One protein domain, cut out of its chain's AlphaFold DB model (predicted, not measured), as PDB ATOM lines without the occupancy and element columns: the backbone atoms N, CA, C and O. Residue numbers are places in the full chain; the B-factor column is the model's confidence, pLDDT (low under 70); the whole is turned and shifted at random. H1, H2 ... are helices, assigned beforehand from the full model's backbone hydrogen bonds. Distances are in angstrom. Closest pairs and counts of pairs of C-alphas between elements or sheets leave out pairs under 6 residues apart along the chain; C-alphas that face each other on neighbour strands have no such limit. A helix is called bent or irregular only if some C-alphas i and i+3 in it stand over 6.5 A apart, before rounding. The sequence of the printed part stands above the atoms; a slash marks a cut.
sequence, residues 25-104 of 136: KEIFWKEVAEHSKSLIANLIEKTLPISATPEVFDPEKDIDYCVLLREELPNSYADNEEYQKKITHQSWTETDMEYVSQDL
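This is residues 25 to 104 of the 136 residues of an uncharacterized protein of endosymbiont GvMRE of Glomus versiforme (UniProt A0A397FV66). A long helix, H1, and a shorter one, H2, run opposite ways and cross at a steep angle, with H4 packed across the middle of H1 and its last residue reaching H2. The short H3 lies across one end of this elongated body, and a long loop, residues 48 to 62, turns the chain back at the other end. The printed part has 80 residues, with four named helices in the order H1, H2, H3, H4 and no named strand; its class is all helix. It is only just compact, close to loose, with a radius of gyration of the C-alphas of 14.0 A, and the C-alphas span 44 by 23 by 17 A.

H1 is residues 25 to 47, 32.5 A from first to last C-alpha, and begins with C-alpha 25 at (292.238, 142.713, 218.762). H2 is residues 63 to 78, 21.0 A long, with C-alpha 63 at (295.359, 162.371, 209.960). It is irregular: C-alphas 70 and 73 are 7.2 A apart. H3 is residues 81 to 88, 10.2 A long. H4 is residues 94 to 104, 15.4 A long, and ends with C-alpha 104 at (303.603, 154.465, 217.568).

H1 and H4 touch, with 14 pairs of C-alphas within 8 A; the closest C-alphas, those of Ser 36 and Ser 101, are 4.7 A apart. They run the same way at a steep tilt of 63 degrees. H1 and H2 are close but not clearly touching: their closest C-alphas, those of Ala 33 and Leu 69, are 7.3 A apart. They run opposite ways at a steep tilt of 50 degrees. H2, with residues 68 to 73 alone, only just touches H4, with 3 pairs within 8 A; the closest C-alphas, those of Leu 73 and Leu 104, are 6.9 A apart. H1, with residues 25 to 28 alone, only just touches H3, with 3 pairs within 8 A; the closest C-alphas, those of Lys 25 and Ile 87, are 5.9 A apart. These two are about perpendicular, at 81 degrees. H2 and H3 only just touch, with 3 pairs, and only at the corner by their link; the C-alphas of Ala 78 and Gln 84 are the closest, 6.3 A apart. H3 and H4 are apart. The helix packing is mostly crossed, with no shallow tilt among the three pairs that touch other than at the corner. In H1, H3 and H4 every O i to N i+4 pair is within hydrogen-bond range; in H2 it is 9 of 12.

The C-alphas farthest apart, those of Ser 51 and Glu 81, are 44.7 A apart. The printed part has no cut. The link from H1 to H2 is long, with 15 residues; those from H2 to H3 and from H3 to H4 are tight. The mean pLDDT of the printed part is 78.7; residues 47 to 57 and 59 to 60 are under 70.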
ATOM      1  N   LYS A  25     291.439 141.813 219.599       82.62
ATOM      2  CA  LYS A  25     292.238 142.713 218.762       82.62
ATOM      3  C   LYS A  25     291.757 144.164 218.831       82.62
ATOM      4  O   LYS A  25     292.576 145.063 218.963       82.62
ATOM      5  N   GLU A  26     290.448 144.402 218.761       83.88
ATOM      6  CA  GLU A  26     289.887 145.755 218.884       83.88
ATOM      7  C   GLU A  26     290.088 146.343 220.286       83.88
ATOM      8  O   GLU A  26     290.310 147.543 220.409       83.88
ATOM      9  N   ILE A  27     290.034 145.511 221.332       86.25
ATOM     10  CA  ILE A  27     290.318 145.937 222.711       86.25
ATOM     11  C   ILE A  27     291.781 146.370 222.825       86.25
ATOM     12  O   ILE A  27     292.045 147.497 223.232       86.25
ATOM     13  N   PHE A  28     292.705 145.520 222.381       86.38
ATOM     14  CA  PHE A  28     294.137 145.801 222.415       86.38
ATOM     15  C   PHE A  28     294.493 147.111 221.694       86.38
ATOM     16  O   PHE A  28     295.120 147.991 222.275       86.38
ATOM     17  N   TRP A  29     294.046 147.297 220.445       85.12
ATOM     18  CA  TRP A  29     294.367 148.518 219.693       85.12
ATOM     19  C   TRP A  29     293.715 149.771 220.271       85.12
ATOM     20  O   TRP A  29     294.267 150.863 220.144       85.12
ATOM     21  N   LYS A  30     292.565 149.630 220.939       86.25
ATOM     22  CA  LYS A  30     291.959 150.735 221.675       86.25
ATOM     23  C   LYS A  30     292.815 151.133 222.881       86.25
ATOM     24  O   LYS A  30     293.036 152.324 223.075       86.25
ATOM     25  N   GLU A  31     293.322 150.165 223.638       88.06
ATOM     26  CA  GLU A  31     294.212 150.409 224.782       88.06
ATOM     27  C   GLU A  31     295.547 151.023 224.332       88.06
ATOM     28  O   GLU A  31     295.966 152.040 224.881       88.06
ATOM     29  N   VAL A  32     296.159 150.498 223.262       86.88
ATOM     30  CA  VAL A  32     297.363 151.085 222.645       86.88
ATOM     31  C   VAL A  32     297.116 152.531 222.234       86.88
ATOM     32  O   VAL A  32     297.967 153.385 222.488       86.88
ATOM     33  N   ALA A  33     295.964 152.826 221.623       86.00
ATOM     34  CA  ALA A  33     295.603 154.175 221.207       86.00
ATOM     35  C   ALA A  33     295.400 155.120 222.400       86.00
ATOM     36  O   ALA A  33     295.817 156.271 222.341       86.00
ATOM     37  N   GLU A  34     294.757 154.674 223.479       86.44
ATOM     38  CA  GLU A  34     294.582 155.484 224.691       86.44
ATOM     39  C   GLU A  34     295.926 155.753 225.383       86.44
ATOM     40  O   GLU A  34     296.208 156.888 225.779       86.44
ATOM     41  N   HIS A  35     296.786 154.739 225.466       86.38
ATOM     42  CA  HIS A  35     298.086 154.844 226.114       86.38
ATOM     43  C   HIS A  35     299.061 155.741 225.330       86.38
ATOM     44  O   HIS A  35     299.643 156.670 225.889       86.38
ATOM     45  N   SER A  36     299.174 155.555 224.013       85.00
ATOM     46  CA  SER A  36     300.003 156.406 223.139       85.00
ATOM     47  C   SER A  36     299.542 157.868 223.105       85.00
ATOM     48  O   SER A  36     300.381 158.764 223.175       85.00
ATOM     49  N   LYS A  37     298.227 158.143 223.112       82.94
ATOM     50  CA  LYS A  37     297.695 159.512 223.264       82.94
ATOM     51  C   LYS A  37     298.208 160.188 224.532       82.94
ATOM     52  O   LYS A  37     298.634 161.340 224.484       82.94
ATOM     53  N   SER A  38     298.174 159.469 225.655       82.06
ATOM     54  CA  SER A  38     298.692 159.968 226.932       82.06
ATOM     55  C   SER A  38     300.190 160.276 226.841       82.06
ATOM     56  O   SER A  38     300.637 161.324 227.306       82.06
ATOM     57  N   LEU A  39     300.974 159.412 226.190       83.69
ATOM     58  CA  LEU A  39     302.408 159.635 225.987       83.69
ATOM     59  C   LEU A  39     302.693 160.881 225.136       83.69
ATOM     60  O   LEU A  39     303.505 161.711 225.543       83.69
ATOM     61  N   ILE A  40     302.001 161.056 224.006       79.44
ATOM     62  CA  ILE A  40     302.179 162.226 223.129       79.44
ATOM     63  C   ILE A  40     301.790 163.515 223.860       79.44
ATOM     64  O   ILE A  40     302.551 164.480 223.839       79.44
ATOM     65  N   ALA A  41     300.650 163.526 224.560       75.94
ATOM     66  CA  ALA A  41     300.212 164.684 225.336       75.94
ATOM     67  C   ALA A  41     301.237 165.068 226.417       75.94
ATOM     68  O   ALA A  41     301.601 166.237 226.534       75.94
ATOM     69  N   ASN A  42     301.771 164.079 227.143       77.19
ATOM     70  CA  ASN A  42     302.821 164.297 228.139       77.19
ATOM     71  C   ASN A  42     304.120 164.840 227.521       77.19
ATOM     72  O   ASN A  42     304.796 165.661 228.140       77.19
ATOM     73  N   LEU A  43     304.504 164.374 226.328       77.50
ATOM     74  CA  LEU A  43     305.685 164.873 225.619       77.50
ATOM     75  C   LEU A  43     305.486 166.318 225.159       77.50
ATOM     76  O   LEU A  43     306.368 167.148 225.361       77.50
ATOM     77  N   ILE A  44     304.319 166.639 224.602       72.38
ATOM     78  CA  ILE A  44     303.955 167.999 224.195       72.38
ATOM     79  C   ILE A  44     303.971 168.947 225.396       72.38
ATOM     80  O   ILE A  44     304.594 170.001 225.319       72.38
ATOM     81  N   GLU A  45     303.354 168.565 226.516       70.00
ATOM     82  CA  GLU A  45     303.313 169.392 227.729       70.00
ATOM     83  C   GLU A  45     304.710 169.647 228.317       70.00
ATOM     84  O   GLU A  45     304.984 170.737 228.820       70.00
ATOM     85  N   LYS A  46     305.611 168.660 228.247       71.38
ATOM     86  CA  LYS A  46     306.985 168.787 228.757       71.38
ATOM     87  C   LYS A  46     307.911 169.571 227.830       71.38
ATOM     88  O   LYS A  46     308.826 170.228 228.322       71.38
ATOM     89  N   THR A  47     307.717 169.457 226.519       67.56
ATOM     90  CA  THR A  47     308.673 169.955 225.519       67.56
ATOM     91  C   THR A  47     308.248 171.290 224.911       67.56
ATOM     92  O   THR A  47     309.111 172.094 224.557       67.56
ATOM     93  N   LEU A  48     306.945 171.570 224.805       61.59
ATOM     94  CA  LEU A  48     306.436 172.828 224.260       61.59
ATOM     95  C   LEU A  48     306.052 173.806 225.384       61.59
ATOM     96  O   LEU A  48     305.485 173.407 226.400       61.59
ATOM     97  N   PRO A  49     306.327 175.114 225.227       56.53
ATOM     98  CA  PRO A  49     305.891 176.110 226.196       56.53
ATOM     99  C   PRO A  49     304.357 176.118 226.314       56.53
ATOM    100  O   PRO A  49     303.643 176.073 225.313       56.53
ATOM    101  N   ILE A  50     303.865 176.228 227.555       47.59
ATOM    102  CA  ILE A  50     302.461 176.085 228.014       47.59
ATOM    103  C   ILE A  50     301.428 176.898 227.196       47.59
ATOM    104  O   ILE A  50     300.236 176.620 227.250       47.59
ATOM    105  N   SER A  51     301.848 177.887 226.402       48.22
ATOM    106  CA  SER A  51     300.979 178.659 225.505       48.22
ATOM    107  C   SER A  51     300.556 177.937 224.213       48.22
ATOM    108  O   SER A  51     299.763 178.502 223.468       48.22
ATOM    109  N   ALA A  52     301.077 176.739 223.922       47.66
ATOM    110  CA  ALA A  52     300.836 176.006 222.669       47.66
ATOM    111  C   ALA A  52     299.962 174.735 222.822       47.66
ATOM    112  O   ALA A  52     299.784 173.983 221.874       47.66
ATOM    113  N   THR A  53     299.438 174.438 224.011       51.75
ATOM    114  CA  THR A  53     299.096 173.056 224.403       51.75
ATOM    115  C   THR A  53     297.736 172.466 223.980       51.75
ATOM    116  O   THR A  53     297.689 171.244 223.884       51.75
ATOM    117  N   PRO A  54     296.640 173.199 223.685       47.97
ATOM    118  CA  PRO A  54     295.384 172.531 223.289       47.97
ATOM    119  C   PRO A  54     295.149 172.381 221.778       47.97
ATOM    120  O   PRO A  54     294.281 171.607 221.388       47.97
ATOM    121  N   GLU A  55     295.858 173.133 220.929       53.19
ATOM    122  CA  GLU A  55     295.568 173.202 219.480       53.19
ATOM    123  C   GLU A  55     296.608 172.499 218.593       53.19
ATOM    124  O   GLU A  55     296.380 172.357 217.395       53.19
ATOM    125  N   VAL A  56     297.738 172.050 219.152       62.16
ATOM    126  CA  VAL A  56     298.870 171.528 218.358       62.16
ATOM    127  C   VAL A  56     298.731 170.043 218.015       62.16
ATOM    128  O   VAL A  56     299.223 169.621 216.975       62.16
ATOM    129  N   PHE A  57     298.041 169.253 218.840       66.50
ATOM    130  CA  PHE A  57     297.781 167.843 218.555       66.50
ATOM    131  C   PHE A  57     296.383 167.454 219.026       66.50
ATOM    132  O   PHE A  57     296.084 167.478 220.220       66.50
ATOM    133  N   ASP A  58     295.536 167.068 218.078       70.94
ATOM    134  CA  ASP A  58     294.245 166.449 218.352       70.94
ATOM    135  C   ASP A  58     294.274 165.031 217.773       70.94
ATOM    136  O   ASP A  58     294.188 164.872 216.558       70.94
ATOM    137  N   PRO A  59     294.367 163.983 218.605       66.31
ATOM    138  CA  PRO A  59     294.552 162.618 218.129       66.31
ATOM    139  C   PRO A  59     293.343 162.049 217.373       66.31
ATOM    140  O   PRO A  59     293.440 160.959 216.814       66.31
ATOM    141  N   GLU A  60     292.187 162.717 217.399       69.12
ATOM    142  CA  GLU A  60     291.028 162.333 216.583       69.12
ATOM    143  C   GLU A  60     290.991 163.059 215.235       69.12
ATOM    144  O   GLU A  60     290.290 162.616 214.323       69.12
ATOM    145  N   LYS A  61     291.732 164.164 215.103       71.75
ATOM    146  CA  LYS A  61     291.797 164.979 213.882       71.75
ATOM    147  C   LYS A  61     293.129 164.874 213.155       71.75
ATOM    148  O   LYS A  61     293.179 165.206 211.973       71.75
ATOM    149  N   ASP A  62     294.175 164.435 213.840       80.06
ATOM    150  CA  ASP A  62     295.496 164.253 213.274       80.06
ATOM    151  C   ASP A  62     295.483 163.048 212.327       80.06
ATOM    152  O   ASP A  62     295.343 161.890 212.741       80.06
ATOM    153  N   ILE A  63     295.514 163.355 211.030       79.38
ATOM    154  CA  ILE A  63     295.359 162.371 209.960       79.38
ATOM    155  C   ILE A  63     296.551 161.418 209.960       79.38
ATOM    156  O   ILE A  63     296.335 160.214 209.850       79.38
ATOM    157  N   ASP A  64     297.768 161.930 210.143       80.44
ATOM    158  CA  ASP A  64     298.992 161.132 210.100       80.44
ATOM    159  C   ASP A  64     299.027 160.139 211.265       80.44
ATOM    160  O   ASP A  64     299.237 158.941 211.062       80.44
ATOM    161  N   TYR A  65     298.679 160.590 212.474       82.44
ATOM    162  CA  TYR A  65     298.516 159.705 213.625       82.44
ATOM    163  C   TYR A  65     297.426 158.644 213.400       82.44
ATOM    164  O   TYR A  65     297.612 157.465 213.710       82.44
ATOM    165  N   CYS A  66     296.279 159.036 212.834       82.81
ATOM    166  CA  CYS A  66     295.192 158.105 212.537       82.81
ATOM    167  C   CYS A  66     295.574 157.062 211.478       82.81
ATOM    168  O   CYS A  66     295.145 155.913 211.593       82.81
ATOM    169  N   VAL A  67     296.342 157.449 210.456       84.19
ATOM    170  CA  VAL A  67     296.843 156.551 209.406       84.19
ATOM    171  C   VAL A  67     297.864 155.581 209.993       84.19
ATOM    172  O   VAL A  67     297.700 154.371 209.839       84.19
ATOM    173  N   LEU A  68     298.836 156.073 210.767       85.38
ATOM    174  CA  LEU A  68     299.812 155.232 211.463       85.38
ATOM    175  C   LEU A  68     299.141 154.187 212.359       85.38
ATOM    176  O   LEU A  68     299.467 153.002 212.290       85.38
ATOM    177  N   LEU A  69     298.165 154.616 213.166       84.44
ATOM    178  CA  LEU A  69     297.439 153.764 214.108       84.44
ATOM    179  C   LEU A  69     296.511 152.749 213.425       84.44
ATOM    180  O   LEU A  69     296.161 151.751 214.051       84.44
ATOM    181  N   ARG A  70     296.053 152.992 212.190       81.81
ATOM    182  CA  ARG A  70     295.089 152.112 211.497       81.81
ATOM    183  C   ARG A  70     295.720 151.225 210.438       81.81
ATOM    184  O   ARG A  70     295.217 150.125 210.221       81.81
ATOM    185  N   GLU A  71     296.771 151.698 209.784       81.44
ATOM    186  CA  GLU A  71     297.270 151.097 208.550       81.44
ATOM    187  C   GLU A  71     298.750 150.729 208.642       81.44
ATOM    188  O   GLU A  71     299.095 149.601 208.312       81.44
ATOM    189  N   GLU A  72     299.638 151.598 209.122       79.81
ATOM    190  CA  GLU A  72     301.078 151.299 209.045       79.81
ATOM    191  C   GLU A  72     301.559 150.361 210.159       79.81
ATOM    192  O   GLU A  72     301.994 149.236 209.894       79.81
ATOM    193  N   LEU A  73     301.437 150.778 211.420       81.00
ATOM    194  CA  LEU A  73     301.892 149.980 212.561       81.00
ATOM    195  C   LEU A  73     301.050 148.724 212.785       81.00
ATOM    196  O   LEU A  73     301.621 147.654 212.989       81.00
ATOM    197  N   PRO A  74     299.709 148.756 212.690       78.12
ATOM    198  CA  PRO A  74     298.936 147.531 212.803       78.12
ATOM    199  C   PRO A  74     299.355 146.450 211.819       78.12
ATOM    200  O   PRO A  74     299.261 145.284 212.185       78.12
ATOM    201  N   ASN A  75     299.821 146.804 210.617       80.94
ATOM    202  CA  ASN A  75     300.272 145.829 209.628       80.94
ATOM    203  C   ASN A  75     301.613 145.191 210.017       80.94
ATOM    204  O   ASN A  75     301.717 143.966 209.982       80.94
ATOM    205  N   SER A  76     302.591 145.967 210.499       80.62
ATOM    206  CA  SER A  76     303.877 145.408 210.956       80.62
ATOM    207  C   SER A  76     303.702 144.415 212.114       80.62
ATOM    208  O   SER A  76     304.365 143.377 212.165       80.62
ATOM    209  N   TYR A  77     302.742 144.678 213.005       82.50
ATOM    210  CA  TYR A  77     302.376 143.770 214.095       82.50
ATOM    211  C   TYR A  77     301.367 142.683 213.683       82.50
ATOM    212  O   TYR A  77     301.280 141.646 214.350       82.50
ATOM    213  N   ALA A  78     300.596 142.882 212.607       76.62
ATOM    214  CA  ALA A  78     299.691 141.878 212.040       76.62
ATOM    215  C   ALA A  78     300.452 140.715 211.407       76.62
ATOM    216  O   ALA A  78     300.014 139.572 211.543       76.62
ATOM    217  N   ASP A  79     301.597 140.997 210.793       83.44
ATOM    218  CA  ASP A  79     302.440 139.986 210.155       83.44
ATOM    219  C   ASP A  79     303.269 139.177 211.171       83.44
ATOM    220  O   ASP A  79     303.786 138.102 210.860       83.44
ATOM    221  N   ASN A  80     303.363 139.643 212.421       87.38
ATOM    222  CA  ASN A  80     304.046 138.927 213.493       87.38
ATOM    223  C   ASN A  80     303.136 137.853 214.118       87.38
ATOM    224  O   ASN A  80     302.305 138.137 214.985       87.38
ATOM    225  N   GLU A  81     303.324 136.593 213.717       86.50
ATOM    226  CA  GLU A  81     302.519 135.457 214.194       86.50
ATOM    227  C   GLU A  81     302.538 135.265 215.719       86.50
ATOM    228  O   GLU A  81     301.531 134.862 216.310       86.50
ATOM    229  N   GLU A  82     303.674 135.518 216.371       85.31
ATOM    230  CA  GLU A  82     303.798 135.393 217.826       85.31
ATOM    231  C   GLU A  82     302.966 136.470 218.526       85.31
ATOM    232  O   GLU A  82     302.213 136.188 219.464       85.31
ATOM    233  N   TYR A  83     303.025 137.693 218.005       81.94
ATOM    234  CA  TYR A  83     302.257 138.818 218.518       81.94
ATOM    235  C   TYR A  83     300.752 138.643 218.277       81.94
ATOM    236  O   TYR A  83     299.941 138.838 219.185       81.94
ATOM    237  N   GLN A  84     300.360 138.147 217.098       82.31
ATOM    238  CA  GLN A  84     298.965 137.810 216.810       82.31
ATOM    239  C   GLN A  84     298.429 136.717 217.739       82.31
ATOM    240  O   GLN A  84     297.272 136.787 218.157       82.31
ATOM    241  N   LYS A  85     299.250 135.730 218.119       85.81
ATOM    242  CA  LYS A  85     298.853 134.722 219.115       85.81
ATOM    243  C   LYS A  85     298.612 135.354 220.482       85.81
ATOM    244  O   LYS A  85     297.586 135.031 221.083       85.81
ATOM    245  N   LYS A  86     299.480 136.268 220.934       85.06
ATOM    246  CA  LYS A  86     299.300 136.999 222.202       85.06
ATOM    247  C   LYS A  86     297.998 137.806 222.220       85.06
ATOM    248  O   LYS A  86     297.213 137.675 223.159       85.06
ATOM    249  N   ILE A  87     297.727 138.566 221.154       83.25
ATOM    250  CA  ILE A  87     296.490 139.352 220.995       83.25
ATOM    251  C   ILE A  87     295.259 138.440 220.911       83.25
ATOM    252  O   ILE A  87     294.231 138.697 221.527       83.25
ATOM    253  N   THR A  88     295.326 137.341 220.166       83.31
ATOM    254  CA  THR A  88     294.157 136.465 219.986       83.31
ATOM    255  C   THR A  88     293.758 135.767 221.289       83.31
ATOM    256  O   THR A  88     292.569 135.605 221.559       83.31
ATOM    257  N   HIS A  89     294.735 135.385 222.116       85.50
ATOM    258  CA  HIS A  89     294.503 134.647 223.361       85.50
ATOM    259  C   HIS A  89     294.388 135.534 224.607       85.50
ATOM    260  O   HIS A  89     294.299 134.998 225.707       85.50
ATOM    261  N   GLN A  90     294.383 136.864 224.461       80.06
ATOM    262  CA  GLN A  90     294.382 137.791 225.603       80.06
ATOM    263  C   GLN A  90     295.532 137.567 226.588       80.06
ATOM    264  O   GLN A  90     295.372 137.712 227.796       80.06
ATOM    265  N   SER A  91     296.703 137.203 226.068       86.75
ATOM    266  CA  SER A  91     297.907 136.983 226.870       86.75
ATOM    267  C   SER A  91     298.943 138.092 226.676       86.75
ATOM    268  O   SER A  91     300.131 137.849 226.888       86.75
ATOM    269  N   TRP A  92     298.523 139.268 226.201       85.38
ATOM    270  CA  TRP A  92     299.383 140.447 226.159       85.38
ATOM    271  C   TRP A  92     299.556 141.018 227.566       85.38
ATOM    272  O   TRP A  92     298.647 140.981 228.396       85.38
ATOM    273  N   THR A  93     300.751 141.520 227.837       87.38
ATOM    274  CA  THR A  93     301.097 142.192 229.087       87.38
ATOM    275  C   THR A  93     300.987 143.705 228.933       87.38
ATOM    276  O   THR A  93     300.926 144.232 227.822       87.38
ATOM    277  N   GLU A  94     301.008 144.420 230.056       84.69
ATOM    278  CA  GLU A  94     301.138 145.881 230.063       84.69
ATOM    279  C   GLU A  94     302.404 146.336 229.322       84.69
ATOM    280  O   GLU A  94     302.355 147.277 228.539       84.69
ATOM    281  N   THR A  95     303.504 145.588 229.457       86.38
ATOM    282  CA  THR A  95     304.755 145.842 228.733       86.38
ATOM    283  C   THR A  95     304.610 145.669 227.221       86.38
ATOM    284  O   THR A  95     305.176 146.456 226.467       86.38
ATOM    285  N   ASP A  96     303.845 144.672 226.755       85.19
ATOM    286  CA  ASP A  96     303.588 144.502 225.318       85.19
ATOM    287  C   ASP A  96     302.800 145.701 224.755       85.19
ATOM    288  O   ASP A  96     303.056 146.111 223.625       85.19
ATOM    289  N   MET A  97     301.859 146.261 225.526       86.38
ATOM    290  CA  MET A  97     301.106 147.459 225.130       86.38
ATOM    291  C   MET A  97     301.982 148.708 225.144       86.38
ATOM    292  O   MET A  97     301.965 149.475 224.185       86.38
ATOM    293  N   GLU A  98     302.761 148.900 226.210       87.62
ATOM    294  CA  GLU A  98     303.661 150.041 226.355       87.62
ATOM    295  C   GLU A  98     304.674 150.098 225.211       87.62
ATOM    296  O   GLU A  98     304.853 151.159 224.616       87.62
ATOM    297  N   TYR A  99     305.260 148.955 224.848       87.69
ATOM    298  CA  TYR A  99     306.190 148.854 223.729       87.69
ATOM    299  C   TYR A  99     305.559 149.334 222.412       87.69
ATOM    300  O   TYR A  99     306.104 150.212 221.750       87.69
ATOM    301  N   VAL A 100     304.370 148.829 222.062       87.19
ATOM    302  CA  VAL A 100     303.686 149.226 220.816       87.19
ATOM    303  C   VAL A 100     303.246 150.687 220.853       87.19
ATOM    304  O   VAL A 100     303.315 151.380 219.839       87.19
ATOM    305  N   SER A 101     302.813 151.187 222.013       86.38
ATOM    306  CA  SER A 101     302.504 152.606 222.172       86.38
ATOM    307  C   SER A 101     303.728 153.487 221.945       86.38
ATOM    308  O   SER A 101     303.595 154.512 221.284       86.38
ATOM    309  N   GLN A 102     304.894 153.115 222.478       86.94
ATOM    310  CA  GLN A 102     306.136 153.867 222.287       86.94
ATOM    311  C   GLN A 102     306.568 153.868 220.819       86.94
ATOM    312  O   GLN A 102     306.870 154.935 220.294       86.94
ATOM    313  N   ASP A 103     306.498 152.722 220.143       87.94
ATOM    314  CA  ASP A 103     306.781 152.612 218.706       87.94
ATOM    315  C   ASP A 103     305.869 153.530 217.875       87.94
ATOM    316  O   ASP A 103     306.333 154.247 216.988       87.94
ATOM    317  N   LEU A 104     304.572 153.570 218.208       87.06
ATOM    318  CA  LEU A 104     303.603 154.465 217.568       87.06
ATOM    319  C   LEU A 104     303.919 155.940 217.800       87.06
ATOM    320  O   LEU A 104     303.826 156.741 216.870       87.06
TER     321      LEU A 104